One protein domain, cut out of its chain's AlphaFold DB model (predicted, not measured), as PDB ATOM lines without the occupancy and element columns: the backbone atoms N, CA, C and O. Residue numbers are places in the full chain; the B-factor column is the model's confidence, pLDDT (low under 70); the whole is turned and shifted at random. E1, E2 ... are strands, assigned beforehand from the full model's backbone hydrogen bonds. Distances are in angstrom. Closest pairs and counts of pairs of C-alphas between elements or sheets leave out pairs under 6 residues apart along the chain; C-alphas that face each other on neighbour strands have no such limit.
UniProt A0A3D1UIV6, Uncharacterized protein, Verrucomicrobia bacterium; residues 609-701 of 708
ATOM      1  N   PHE A 609      48.736 -23.800  48.033       93.81
ATOM      2  CA  PHE A 609      50.101 -23.332  47.869       93.81
ATOM      3  C   PHE A 609      50.410 -22.237  48.884       93.81
ATOM      4  O   PHE A 609      49.542 -21.455  49.278       93.81
ATOM      5  N   ALA A 610      51.681 -22.127  49.255       93.94
ATOM      6  CA  ALA A 610      52.191 -21.012  50.040       93.94
ATOM      7  C   ALA A 610      53.232 -20.237  49.231       93.94
ATOM      8  O   ALA A 610      54.000 -20.816  48.469       93.94
ATOM      9  N   ALA A 611      53.290 -18.924  49.414       95.12
ATOM     10  CA  ALA A 611      54.298 -18.048  48.853       95.12
ATOM     11  C   ALA A 611      55.067 -17.346  49.971       95.12
ATOM     12  O   ALA A 611      54.489 -16.672  50.825       95.12
ATOM     13  N   LYS A 612      56.393 -17.472  49.919       93.44
ATOM     14  CA  LYS A 612      57.325 -16.859  50.861       93.44
ATOM     15  C   LYS A 612      58.387 -16.078  50.105       93.44
ATOM     16  O   LYS A 612      58.939 -16.549  49.112       93.44
ATOM     17  N   ASP A 613      58.635 -14.846  50.538       89.50
ATOM     18  CA  ASP A 613      59.671 -13.967  49.976       89.50
ATOM     19  C   ASP A 613      59.611 -13.758  48.446       89.50
ATOM     20  O   ASP A 613      60.601 -13.396  47.797       89.50
ATOM     21  N   GLY A 614      58.410 -13.875  47.871       89.31
ATOM     22  CA  GLY A 614      58.148 -13.706  46.440       89.31
ATOM     23  C   GLY A 614      58.343 -14.962  45.593       89.31
ATOM     24  O   GLY A 614      58.504 -14.837  44.383       89.31
ATOM     25  N   LYS A 615      58.361 -16.148  46.208       93.50
ATOM     26  CA  LYS A 615      58.398 -17.445  45.522       93.50
ATOM     27  C   LYS A 615      57.357 -18.384  46.115       93.50
ATOM     28  O   LYS A 615      57.063 -18.289  47.302       93.50
ATOM     29  N   VAL A 616      56.822 -19.284  45.297       93.94
ATOM     30  CA  VAL A 616      55.956 -20.375  45.763       93.94
ATOM     31  C   VAL A 616      56.822 -21.441  46.432       93.94
ATOM     32  O   VAL A 616      57.908 -21.755  45.946       93.94
ATOM     33  N   VAL A 617      56.363 -21.944  47.572       89.94
ATOM     34  CA  VAL A 617      56.952 -23.071  48.293       89.94
ATOM     35  C   VAL A 617      56.437 -24.347  47.638       89.94
ATOM     36  O   VAL A 617      55.225 -24.510  47.527       89.94
ATOM     37  N   ASN A 618      57.353 -25.216  47.203       85.19
ATOM     38  CA  ASN A 618      57.070 -26.517  46.582       85.19
ATOM     39  C   ASN A 618      55.999 -26.458  45.472       85.19
ATOM     40  O   ASN A 618      54.965 -27.115  45.584       85.19
ATOM     41  N   PRO A 619      56.203 -25.654  44.408       91.25
ATOM     42  CA  PRO A 619      55.299 -25.684  43.266       91.25
ATOM     43  C   PRO A 619      55.316 -27.074  42.621       91.25
ATOM     44  O   PRO A 619      56.340 -27.761  42.622       91.25
ATOM     45  N   MET A 620      54.195 -27.464  42.022       92.75
ATOM     46  CA  MET A 620      54.093 -28.729  41.309       92.75
ATOM     47  C   MET A 620      54.849 -28.608  39.979       92.75
ATOM     48  O   MET A 620      54.472 -27.807  39.123       92.75
ATOM     49  N   ASN A 621      55.942 -29.357  39.819       91.00
ATOM     50  CA  ASN A 621      56.834 -29.256  38.661       91.00
ATOM     51  C   ASN A 621      57.007 -30.612  37.969       91.00
ATOM     52  O   ASN A 621      57.759 -31.462  38.445       91.00
ATOM     53  N   LEU A 622      56.305 -30.784  36.849       89.06
ATOM     54  CA  LEU A 622      56.049 -32.054  36.169       89.06
ATOM     55  C   LEU A 622      56.261 -31.945  34.642       89.06
ATOM     56  O   LEU A 622      55.345 -32.230  33.870       89.06
ATOM     57  N   PRO A 623      57.438 -31.500  34.171       79.94
ATOM     58  CA  PRO A 623      57.639 -31.041  32.791       79.94
ATOM     59  C   PRO A 623      57.247 -32.057  31.707       79.94
ATOM     60  O   PRO A 623      56.771 -31.644  30.652       79.94
ATOM     61  N   ASP A 624      57.381 -33.357  31.989       85.88
ATOM     62  CA  ASP A 624      57.117 -34.444  31.038       85.88
ATOM     63  C   ASP A 624      55.838 -35.248  31.344       85.88
ATOM     64  O   ASP A 624      55.547 -36.233  30.664       85.88
ATOM     65  N   VAL A 625      55.038 -34.826  32.331       85.88
ATOM     66  CA  VAL A 625      53.838 -35.559  32.775       85.88
ATOM     67  C   VAL A 625      52.574 -34.982  32.148       85.88
ATOM     68  O   VAL A 625      52.322 -33.777  32.218       85.88
ATOM     69  N   GLU A 626      51.749 -35.852  31.567       87.06
ATOM     70  CA  GLU A 626      50.377 -35.523  31.178       87.06
ATOM     71  C   GLU A 626      49.453 -35.783  32.367       87.06
ATOM     72  O   GLU A 626      49.320 -36.917  32.829       87.06
ATOM     73  N   MET A 627      48.843 -34.720  32.887       84.88
ATOM     74  CA  MET A 627      47.935 -34.802  34.024       84.88
ATOM     75  C   MET A 627      46.485 -34.739  33.577       84.88
ATOM     76  O   MET A 627      46.143 -33.980  32.675       84.88
ATOM     77  N   ASN A 628      45.615 -35.458  34.273       84.00
ATOM     78  CA  ASN A 628      44.175 -35.304  34.126       84.00
ATOM     79  C   ASN A 628      43.669 -34.207  35.074       84.00
ATOM     80  O   ASN A 628      43.850 -34.298  36.283       84.00
ATOM     81  N   ALA A 629      43.028 -33.179  34.525       85.19
ATOM     82  CA  ALA A 629      42.432 -32.065  35.261       85.19
ATOM     83  C   ALA A 629      40.933 -31.898  34.935       85.19
ATOM     84  O   ALA A 629      40.396 -30.791  34.983       85.19
ATOM     85  N   ALA A 630      40.262 -33.000  34.576       79.69
ATOM     86  CA  ALA A 630      38.844 -33.018  34.217       79.69
ATOM     87  C   ALA A 630      37.896 -32.883  35.419       79.69
ATOM     88  O   ALA A 630      36.716 -32.588  35.233       79.69
ATOM     89  N   VAL A 631      38.390 -33.129  36.635       79.25
ATOM     90  CA  VAL A 631      37.651 -32.879  37.876       79.25
ATOM     91  C   VAL A 631      37.906 -31.430  38.284       79.25
ATOM     92  O   VAL A 631      39.056 -31.023  38.438       79.25
ATOM     93  N   SER A 632      36.837 -30.648  38.418       85.50
ATOM     94  CA  SER A 632      36.899 -29.259  38.870       85.50
ATOM     95  C   SER A 632      37.316 -29.152  40.339       85.50
ATOM     96  O   SER A 632      37.241 -30.119  41.103       85.50
ATOM     97  N   GLY A 633      37.781 -27.973  40.749       90.00
ATOM     98  CA  GLY A 633      38.355 -27.807  42.076       90.00
ATOM     99  C   GLY A 633      38.640 -26.366  42.471       90.00
ATOM    100  O   GLY A 633      38.301 -25.419  41.769       90.00
ATOM    101  N   ALA A 634      39.295 -26.205  43.613       93.19
ATOM    102  CA  ALA A 634      39.726 -24.931  44.153       93.19
ATOM    103  C   ALA A 634      41.252 -24.883  44.283       93.19
ATOM    104  O   ALA A 634      41.895 -25.828  44.746       93.19
ATOM    105  N   ILE A 635      41.829 -23.738  43.922       95.19
ATOM    106  CA  ILE A 635      43.231 -23.398  44.154       95.19
ATOM    107  C   ILE A 635      43.295 -22.283  45.191       95.19
ATOM    108  O   ILE A 635      42.667 -21.233  45.052       95.19
ATOM    109  N   SER A 636      44.114 -22.475  46.218       95.38
ATOM    110  CA  SER A 636      44.393 -21.454  47.223       95.38
ATOM    111  C   SER A 636      45.876 -21.088  47.257       95.38
ATOM    112  O   SER A 636      46.745 -21.952  47.135       95.38
ATOM    113  N   LEU A 637      46.172 -19.795  47.415       96.50
ATOM    114  CA  LEU A 637      47.536 -19.286  47.576       96.50
ATOM    115  C   LEU A 637      47.660 -18.418  48.833       96.50
ATOM    116  O   LEU A 637      47.105 -17.318  48.914       96.50
ATOM    117  N   ALA A 638      48.420 -18.897  49.813       96.62
ATOM    118  CA  ALA A 638      48.727 -18.168  51.038       96.62
ATOM    119  C   ALA A 638      50.015 -17.347  50.884       96.62
ATOM    120  O   ALA A 638      51.071 -17.901  50.599       96.62
ATOM    121  N   PHE A 639      49.964 -16.035  51.103       96.00
ATOM    122  CA  PHE A 639      51.132 -15.156  51.112       96.00
ATOM    123  C   PHE A 639      51.629 -14.911  52.540       96.00
ATOM    124  O   PHE A 639      50.844 -14.628  53.444       96.00
ATOM    125  N   ASP A 640      52.951 -14.913  52.726       93.12
ATOM    126  CA  ASP A 640      53.615 -14.548  53.987       93.12
ATOM    127  C   ASP A 640      53.363 -13.091  54.423       93.12
ATOM    128  O   ASP A 640      53.532 -12.735  55.591       93.12
ATOM    129  N   LYS A 641      52.978 -12.225  53.478       88.81
ATOM    130  CA  LYS A 641      52.798 -10.780  53.664       88.81
ATOM    131  C   LYS A 641      51.530 -10.305  52.965       88.81
ATOM    132  O   LYS A 641      51.263 -10.660  51.824       88.81
ATOM    133  N   ALA A 642      50.822  -9.363  53.591       88.12
ATOM    134  CA  ALA A 642      49.656  -8.709  52.988       88.12
ATOM    135  C   ALA A 642      49.995  -7.815  51.771       88.12
ATOM    136  O   ALA A 642      49.088  -7.365  51.083       88.12
ATOM    137  N   ASN A 643      51.277  -7.529  51.510       90.69
ATOM    138  CA  ASN A 643      51.759  -6.822  50.316       90.69
ATOM    139  C   ASN A 643      52.801  -7.698  49.590       90.69
ATOM    140  O   ASN A 643      54.005  -7.461  49.738       90.69
ATOM    141  N   PRO A 644      52.368  -8.746  48.866       93.00
ATOM    142  CA  PRO A 644      53.280  -9.629  48.147       93.00
ATOM    143  C   PRO A 644      54.026  -8.895  47.024       93.00
ATOM    144  O   PRO A 644      53.589  -7.848  46.528       93.00
ATOM    145  N   LYS A 645      55.180  -9.443  46.615       93.62
ATOM    146  CA  LYS A 645      55.958  -8.908  45.485       93.62
ATOM    147  C   LYS A 645      55.146  -9.044  44.193       93.62
ATOM    148  O   LYS A 645      54.500 -10.066  43.983       93.62
ATOM    149  N   ILE A 646      55.201  -8.031  43.333       94.06
ATOM    150  CA  ILE A 646      54.632  -8.096  41.978       94.06
ATOM    151  C   ILE A 646      55.389  -9.164  41.188       94.06
ATOM    152  O   ILE A 646      56.614  -9.245  41.287       94.06
ATOM    153  N   GLY A 647      54.671  -9.956  40.397       95.00
ATOM    154  CA  GLY A 647      55.281 -10.971  39.547       95.00
ATOM    155  C   GLY A 647      54.374 -12.164  39.281       95.00
ATOM    156  O   GLY A 647      53.190 -12.168  39.618       95.00
ATOM    157  N   ARG A 648      54.963 -13.184  38.657       96.38
ATOM    158  CA  ARG A 648      54.331 -14.484  38.418       96.38
ATOM    159  C   ARG A 648      54.760 -15.448  39.519       96.38
ATOM    160  O   ARG A 648      55.948 -15.553  39.806       96.38
ATOM    161  N   TYR A 649      53.794 -16.150  40.092       97.25
ATOM    162  CA  TYR A 649      53.979 -17.176  41.112       97.25
ATOM    163  C   TYR A 649      53.565 -18.518  40.499       97.25
ATOM    164  O   TYR A 649      52.366 -18.804  40.475       97.25
ATOM    165  N   PRO A 650      54.503 -19.298  39.926       96.06
ATOM    166  CA  PRO A 650      54.197 -20.595  39.323       96.06
ATOM    167  C   PRO A 650      53.639 -21.554  40.372       96.06
ATOM    168  O   PRO A 650      54.243 -21.703  41.428       96.06
ATOM    169  N   LEU A 651      52.495 -22.172  40.082       95.62
ATOM    170  CA  LEU A 651      51.815 -23.112  40.978       95.62
ATOM    171  C   LEU A 651      51.945 -24.540  40.453       95.62
ATOM    172  O   LEU A 651      52.375 -25.426  41.184       95.62
ATOM    173  N   VAL A 652      51.618 -24.732  39.174       94.69
ATOM    174  CA  VAL A 652      51.672 -26.025  38.486       94.69
ATOM    175  C   VAL A 652      52.333 -25.840  37.125       94.69
ATOM    176  O   VAL A 652      51.992 -24.912  36.387       94.69
ATOM    177  N   SER A 653      53.255 -26.728  36.775       93.25
ATOM    178  CA  SER A 653      53.753 -26.914  35.414       93.25
ATOM    179  C   SER A 653      53.743 -28.394  35.058       93.25
ATOM    180  O   SER A 653      54.318 -29.195  35.784       93.25
ATOM    181  N   ALA A 654      53.115 -28.735  33.940       92.25
ATOM    182  CA  ALA A 654      52.979 -30.083  33.402       92.25
ATOM    183  C   ALA A 654      53.320 -30.095  31.901       92.25
ATOM    184  O   ALA A 654      53.400 -29.030  31.279       92.25
ATOM    185  N   LYS A 655      53.452 -31.278  31.291       90.62
ATOM    186  CA  LYS A 655      53.492 -31.404  29.823       90.62
ATOM    187  C   LYS A 655      52.157 -30.969  29.215       90.62
ATOM    188  O   LYS A 655      52.127 -30.202  28.249       90.62
ATOM    189  N   LYS A 656      51.062 -31.449  29.818       90.62
ATOM    190  CA  LYS A 656      49.668 -31.182  29.443       90.62
ATOM    191  C   LYS A 656      48.737 -31.371  30.648       90.62
ATOM    192  O   LYS A 656      48.945 -32.285  31.438       90.62
ATOM    193  N   LEU A 657      47.709 -30.532  30.756       90.31
ATOM    194  CA  LEU A 657      46.575 -30.647  31.677       90.31
ATOM    195  C   LEU A 657      45.332 -31.040  30.863       90.31
ATOM    196  O   LEU A 657      44.629 -30.188  30.317       90.31
ATOM    197  N   ASP A 658      45.109 -32.340  30.716       87.00
ATOM    198  CA  ASP A 658      44.055 -32.914  29.885       87.00
ATOM    199  C   ASP A 658      42.671 -32.794  30.535       87.00
ATOM    200  O   ASP A 658      42.517 -32.946  31.747       87.00
ATOM    201  N   GLY A 659      41.654 -32.498  29.724       84.75
ATOM    202  CA  GLY A 659      40.273 -32.327  30.189       84.75
ATOM    203  C   GLY A 659      40.008 -31.076  31.039       84.75
ATOM    204  O   GLY A 659      38.889 -30.917  31.517       84.75
ATOM    205  N   LEU A 660      40.995 -30.188  31.213       89.50
ATOM    206  CA  LEU A 660      40.853 -28.966  32.004       89.50
ATOM    207  C   LEU A 660      39.768 -28.035  31.443       89.50
ATOM    208  O   LEU A 660      39.814 -27.642  30.275       89.50
ATOM    209  N   LYS A 661      38.887 -27.578  32.334       91.62
ATOM    210  CA  LYS A 661      37.944 -26.477  32.106       91.62
ATOM    211  C   LYS A 661      38.234 -25.327  33.078       91.62
ATOM    212  O   LYS A 661      37.781 -25.381  34.222       91.62
ATOM    213  N   PRO A 662      39.029 -24.316  32.680       93.38
ATOM    214  CA  PRO A 662      39.487 -23.244  33.572       93.38
ATOM    215  C   PRO A 662      38.379 -22.525  34.349       93.38
ATOM    216  O   PRO A 662      38.599 -22.092  35.475       93.38
ATOM    217  N   GLU A 663      37.205 -22.383  33.741       93.50
ATOM    218  CA  GLU A 663      36.033 -21.706  34.289       93.50
ATOM    219  C   GLU A 663      35.354 -22.455  35.442       93.50
ATOM    220  O   GLU A 663      34.632 -21.834  36.217       93.50
ATOM    221  N   GLU A 664      35.590 -23.761  35.574       92.12
ATOM    222  CA  GLU A 664      35.050 -24.577  36.665       92.12
ATOM    223  C   GLU A 664      35.980 -24.579  37.898       92.12
ATOM    224  O   GLU A 664      35.653 -25.203  38.906       92.12
ATOM    225  N   TRP A 665      37.129 -23.887  37.844       93.56
ATOM    226  CA  TRP A 665      38.089 -23.816  38.948       93.56
ATOM    227  C   TRP A 665      37.966 -22.528  39.764       93.56
ATOM    228  O   TRP A 665      38.062 -21.414  39.245       93.56
ATOM    229  N   GLU A 666      37.838 -22.681  41.079       96.12
ATOM    230  CA  GLU A 666      37.807 -21.569  42.023       96.12
ATOM    231  C   GLU A 666      39.222 -21.143  42.436       96.12
ATOM    232  O   GLU A 666      40.141 -21.959  42.535       96.12
ATOM    233  N   PHE A 667      39.410 -19.849  42.721       96.25
ATOM    234  CA  PHE A 667      40.685 -19.318  43.202       96.25
ATOM    235  C   PHE A 667      40.510 -18.407  44.416       96.25
ATOM    236  O   PHE A 667      39.717 -17.466  44.392       96.25
ATOM    237  N   ALA A 668      41.312 -18.644  45.455       96.38
ATOM    238  CA  ALA A 668      41.329 -17.840  46.671       96.38
ATOM    239  C   ALA A 668      42.755 -17.501  47.129       96.38
ATOM    240  O   ALA A 668      43.706 -18.255  46.917       96.38
ATOM    241  N   THR A 669      42.915 -16.373  47.826       96.00
ATOM    242  CA  THR A 669      44.185 -15.992  48.462       96.00
ATOM    243  C   THR A 669      44.030 -15.808  49.963       96.00
ATOM    244  O   THR A 669      43.001 -15.328  50.433       96.00
ATOM    245  N   THR A 670      45.084 -16.118  50.719       95.06
ATOM    246  CA  THR A 670      45.173 -15.794  52.150       95.06
ATOM    247  C   THR A 670      46.357 -14.850  52.391       95.06
ATOM    248  O   THR A 670      47.471 -15.205  52.020       95.06
ATOM    249  N   PRO A 671      46.172 -13.662  53.000       90.75
ATOM    250  CA  PRO A 671      44.892 -13.065  53.390       90.75
ATOM    251  C   PRO A 671      44.016 -12.718  52.171       90.75
ATOM    252  O   PRO A 671      44.529 -12.456  51.084       90.75
ATOM    253  N   ALA A 672      42.694 -12.678  52.368       86.81
ATOM    254  CA  ALA A 672      41.732 -12.379  51.298       86.81
ATOM    255  C   ALA A 672      41.875 -10.951  50.735       86.81
ATOM    256  O   ALA A 672      41.641 -10.716  49.556       86.81
ATOM    257  N   ALA A 673      42.292  -9.993  51.571       84.50
ATOM    258  CA  ALA A 673      42.560  -8.618  51.162       84.50
ATOM    259  C   ALA A 673      44.073  -8.354  51.117       84.50
ATOM    260  O   ALA A 673      44.741  -8.333  52.154       84.50
ATOM    261  N   LEU A 674      44.605  -8.106  49.917       89.69
ATOM    262  CA  LEU A 674      46.017  -7.791  49.699       89.69
ATOM    263  C   LEU A 674      46.199  -6.280  49.480       89.69
ATOM    264  O   LEU A 674      45.554  -5.656  48.638       89.69
ATOM    265  N   LYS A 675      47.083  -5.664  50.267       87.81
ATOM    266  CA  LYS A 675      47.309  -4.214  50.294       87.81
ATOM    267  C   LYS A 675      47.943  -3.744  48.987       87.81
ATOM    268  O   LYS A 675      49.126  -3.979  48.755       87.81
ATOM    269  N   GLY A 676      47.173  -3.023  48.171       87.88
ATOM    270  CA  GLY A 676      47.665  -2.432  46.924       87.88
ATOM    271  C   GLY A 676      47.968  -3.459  45.826       87.88
ATOM    272  O   GLY A 676      48.771  -3.174  44.929       87.88
ATOM    273  N   ARG A 677      47.393  -4.667  45.925       92.19
ATOM    274  CA  ARG A 677      47.653  -5.784  45.012       92.19
ATOM    275  C   ARG A 677      46.364  -6.398  44.486       92.19
ATOM    276  O   ARG A 677      45.409  -6.572  45.235       92.19
ATOM    277  N   LYS A 678      46.386  -6.770  43.206       92.31
ATOM    278  CA  LYS A 678      45.402  -7.647  42.565       92.31
ATOM    279  C   LYS A 678      46.096  -8.968  42.251       92.31
ATOM    280  O   LYS A 678      47.252  -8.951  41.822       92.31
ATOM    281  N   VAL A 679      45.408 -10.082  42.476       94.12
ATOM    282  CA  VAL A 679      45.905 -11.418  42.136       94.12
ATOM    283  C   VAL A 679      44.897 -12.106  41.238       94.12
ATOM    284  O   VAL A 679      43.700 -12.056  41.501       94.12
ATOM    285  N   GLU A 680      45.392 -12.719  40.173       94.62
ATOM    286  CA  GLU A 680      44.589 -13.440  39.192       94.62
ATOM    287  C   GLU A 680      45.221 -14.804  38.929       94.62
ATOM    288  O   GLU A 680      46.442 -14.899  38.776       94.62
ATOM    289  N   LEU A 681      44.402 -15.853  38.902       96.44
ATOM    290  CA  LEU A 681      44.837 -17.177  38.479       96.44
ATOM    291  C   LEU A 681      44.873 -17.215  36.953       96.44
ATOM    292  O   LEU A 681      43.883 -16.891  36.303       96.44
ATOM    293  N   VAL A 682      46.007 -17.612  36.385       97.06
ATOM    294  CA  VAL A 682      46.186 -17.671  34.934       97.06
ATOM    295  C   VAL A 682      46.568 -19.082  34.515       97.06
ATOM    296  O   VAL A 682      47.569 -19.629  34.985       97.06
ATOM    297  N   TRP A 683      45.784 -19.626  33.587       96.19
ATOM    298  CA  TRP A 683      46.041 -20.885  32.893       96.19
ATOM    299  C   TRP A 683      46.735 -20.584  31.563       96.19
ATOM    300  O   TRP A 683      46.162 -19.950  30.678       96.19
ATOM    301  N   GLU A 684      47.988 -21.004  31.431       96.25
ATOM    302  CA  GLU A 684      48.828 -20.754  30.259       96.25
ATOM    303  C   GLU A 684      48.956 -22.020  29.408       96.25
ATOM    304  O   GLU A 684      49.166 -23.132  29.909       96.25
ATOM    305  N   LYS A 685      48.822 -21.816  28.096       96.19
ATOM    306  CA  LYS A 685      49.006 -22.850  27.083       96.19
ATOM    307  C   LYS A 685      50.473 -22.956  26.674       96.19
ATOM    308  O   LYS A 685      51.183 -21.952  26.654       96.19
ATOM    309  N   ASN A 686      50.916 -24.166  26.351       92.81
ATOM    310  CA  ASN A 686      52.203 -24.410  25.707       92.81
ATOM    311  C   ASN A 686      52.142 -24.062  24.204       92.81
ATOM    312  O   ASN A 686      51.088 -23.706  23.671       92.81
ATOM    313  N   ASP A 687      53.269 -24.215  23.508       92.38
ATOM    314  CA  ASP A 687      53.381 -23.926  22.070       92.38
ATOM    315  C   ASP A 687      52.505 -24.842  21.192       92.38
ATOM    316  O   ASP A 687      52.209 -24.505  20.048       92.38
ATOM    317  N   SER A 688      52.059 -25.985  21.727       92.31
ATOM    318  CA  SER A 688      51.130 -26.914  21.062       92.31
ATOM    319  C   SER A 688      49.655 -26.535  21.263       92.31
ATOM    320  O   SER A 688      48.775 -27.148  20.667       92.31
ATOM    321  N   GLY A 689      49.364 -25.505  22.066       93.75
ATOM    322  CA  GLY A 689      48.004 -25.039  22.351       93.75
ATOM    323  C   GLY A 689      47.305 -25.763  23.507       93.75
ATOM    324  O   GLY A 689      46.149 -25.435  23.807       93.75
ATOM    325  N   ASP A 690      47.996 -26.683  24.180       94.00
ATOM    326  CA  ASP A 690      47.511 -27.393  25.362       94.00
ATOM    327  C   ASP A 690      47.754 -26.574  26.628       94.00
ATOM    328  O   ASP A 690      48.811 -25.961  26.784       94.00
ATOM    329  N   TYR A 691      46.815 -26.593  27.575       94.94
ATOM    330  CA  TYR A 691      47.078 -26.054  28.910       94.94
ATOM    331  C   TYR A 691      48.202 -26.845  29.572       94.94
ATOM    332  O   TYR A 691      48.162 -28.070  29.610       94.94
ATOM    333  N   ALA A 692      49.206 -26.144  30.088       94.62
ATOM    334  CA  ALA A 692      50.409 -26.775  30.630       94.62
ATOM    335  C   ALA A 692      50.905 -26.103  31.911       94.62
ATOM    336  O   ALA A 692      51.681 -26.688  32.661       94.62
ATOM    337  N   ARG A 693      50.501 -24.855  32.172       95.31
ATOM    338  CA  ARG A 693      51.004 -24.087  33.312       95.31
ATOM    339  C   ARG A 693      49.896 -23.314  33.996       95.31
ATOM    340  O   ARG A 693      48.998 -22.785  33.348       95.31
ATOM    341  N   VAL A 694      50.032 -23.183  35.307       95.94
ATOM    342  CA  VAL A 694      49.145 -22.406  36.169       95.94
ATOM    343  C   VAL A 694      49.999 -21.519  37.049       95.94
ATOM    344  O   VAL A 694      50.942 -21.988  37.690       95.94
ATOM    345  N   TYR A 695      49.693 -20.229  37.090       97.19
ATOM    346  CA  TYR A 695      50.381 -19.300  37.976       97.19
ATOM    347  C   TYR A 695      49.433 -18.239  38.516       97.19
ATOM    348  O   TYR A 695      48.493 -17.820  37.844       97.19
ATOM    349  N   ALA A 696      49.727 -17.749  39.717       97.12
ATOM    350  CA  ALA A 696      49.101 -16.537  40.224       97.12
ATOM    351  C   ALA A 696      49.878 -15.313  39.714       97.12
ATOM    352  O   ALA A 696      51.092 -15.190  39.910       97.12
ATOM    353  N   LYS A 697      49.185 -14.401  39.034       96.62
ATOM    354  CA  LYS A 697      49.725 -13.123  38.571       96.62
ATOM    355  C   LYS A 697      49.423 -12.055  39.615       96.62
ATOM    356  O   LYS A 697      48.264 -11.725  39.830       96.62
ATOM    357  N   VAL A 698      50.458 -11.520  40.261       95.69
ATOM    358  CA  VAL A 698      50.332 -10.442  41.252       95.69
ATOM    359  C   VAL A 698      50.703  -9.117  40.601       95.69
ATOM    360  O   VAL A 698      51.835  -8.946  40.149       95.69
ATOM    361  N   GLU A 699      49.778  -8.163  40.610       94.12
ATOM    362  CA  GLU A 699      49.945  -6.829  40.025       94.12
ATOM    363  C   GLU A 699      49.673  -5.730  41.054       94.12
ATOM    364  O   GLU A 699      48.995  -5.945  42.061       94.12
ATOM    365  N   ALA A 700      50.202  -4.529  40.817       90.31
ATOM    366  CA  ALA A 700      49.820  -3.361  41.601       90.31
ATOM    367  C   ALA A 700      48.404  -2.905  41.228       90.31
ATOM    368  O   ALA A 700      48.085  -2.764  40.052       90.31
ATOM    369  N   THR A 701      47.579  -2.586  42.222       83.38
ATOM    370  CA  THR A 701      46.352  -1.816  41.983       83.38
ATOM    371  C   THR A 701      46.738  -0.342  41.873       83.38
ATOM    372  O   THR A 701      47.032   0.296  42.884       83.38
TER     373      THR A 701
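This is residues 609 to 701 of the 708 residues of an uncharacterized protein of Verrucomicrobia bacterium (UniProt A0A3D1UIV6). Two four-stranded sheets lie face to face as a sandwich, E2, E1, E4 and E6 in one layer and E3, E5, E8 and E7 in the other, with their strands running in nearly the same line, 25 degrees apart. The layers are slightly splayed, their best planes 26 degrees apart, and the chain passes between them five times. The printed part has 93 residues and is all strand, with eight named strands, E1 to E8 along the chain, and no named helix. Both sheets are mixed, in the orders E2, E1, E4, E6 and E3, E5, E8, E7. The whole is compact, with a radius of gyration of the C-alphas of 13.3 A, and elongated, spanning 36 by 23 by 20 A.

E1, residues 609 to 612, and E2, residues 615 to 617, form a hairpin, with N 617 and O 610 2.8 A apart. E1 is parallel to E4, residues 634 to 639, with N 611 and O 638 2.7 A apart. E4 is parallel to E6, residues 666 to 670, with N 637 and O 668 2.9 A apart. In the other sheet E3, residues 620 to 628, is parallel to E5, residues 647 to 658, with N 622 and O 653 2.8 A apart. E5 is antiparallel to E8, residues 691 to 700, with N 649 and O 696 2.9 A apart. E8 and E7, residues 677 to 685, form a hairpin, with N 682 and O 695 2.9 A apart. Between the sheets, the closest C-alphas of E2 and E5 are those of Val 616 and Tyr 649, 6.0 A apart. Those of E6 and E7 are Phe 667 and Leu 681, 6.6 A apart. E1 and E8 are apart.

E1 begins at C-alpha 609, (50.101, -23.332, 47.869), and E2 runs on into E3 across a break of 2 residues, at 65 degrees. E3 bends by 114 degrees at residue 624 and measures 13.9 A from first to last C-alpha. E4 measures 16.6 A and E6 13.8 A. E5, the longest strand with 12 residues, measures 26.5 A and bends by 81 degrees at residue 655. E7 measures 24.8 A, and E8 measures 26.1 A and ends at C-alpha 700, (49.820, -3.361, 41.601).

The two C-alphas farthest apart are those of Lys 675 and Ser 688, 37.2 A. The sheet with E5 is strongly twisted, its C-alphas up to 6.3 A off its best plane. The printed part has no cut and no long link. The mean pLDDT of the printed part is 91.9, and no printed residue is under 70.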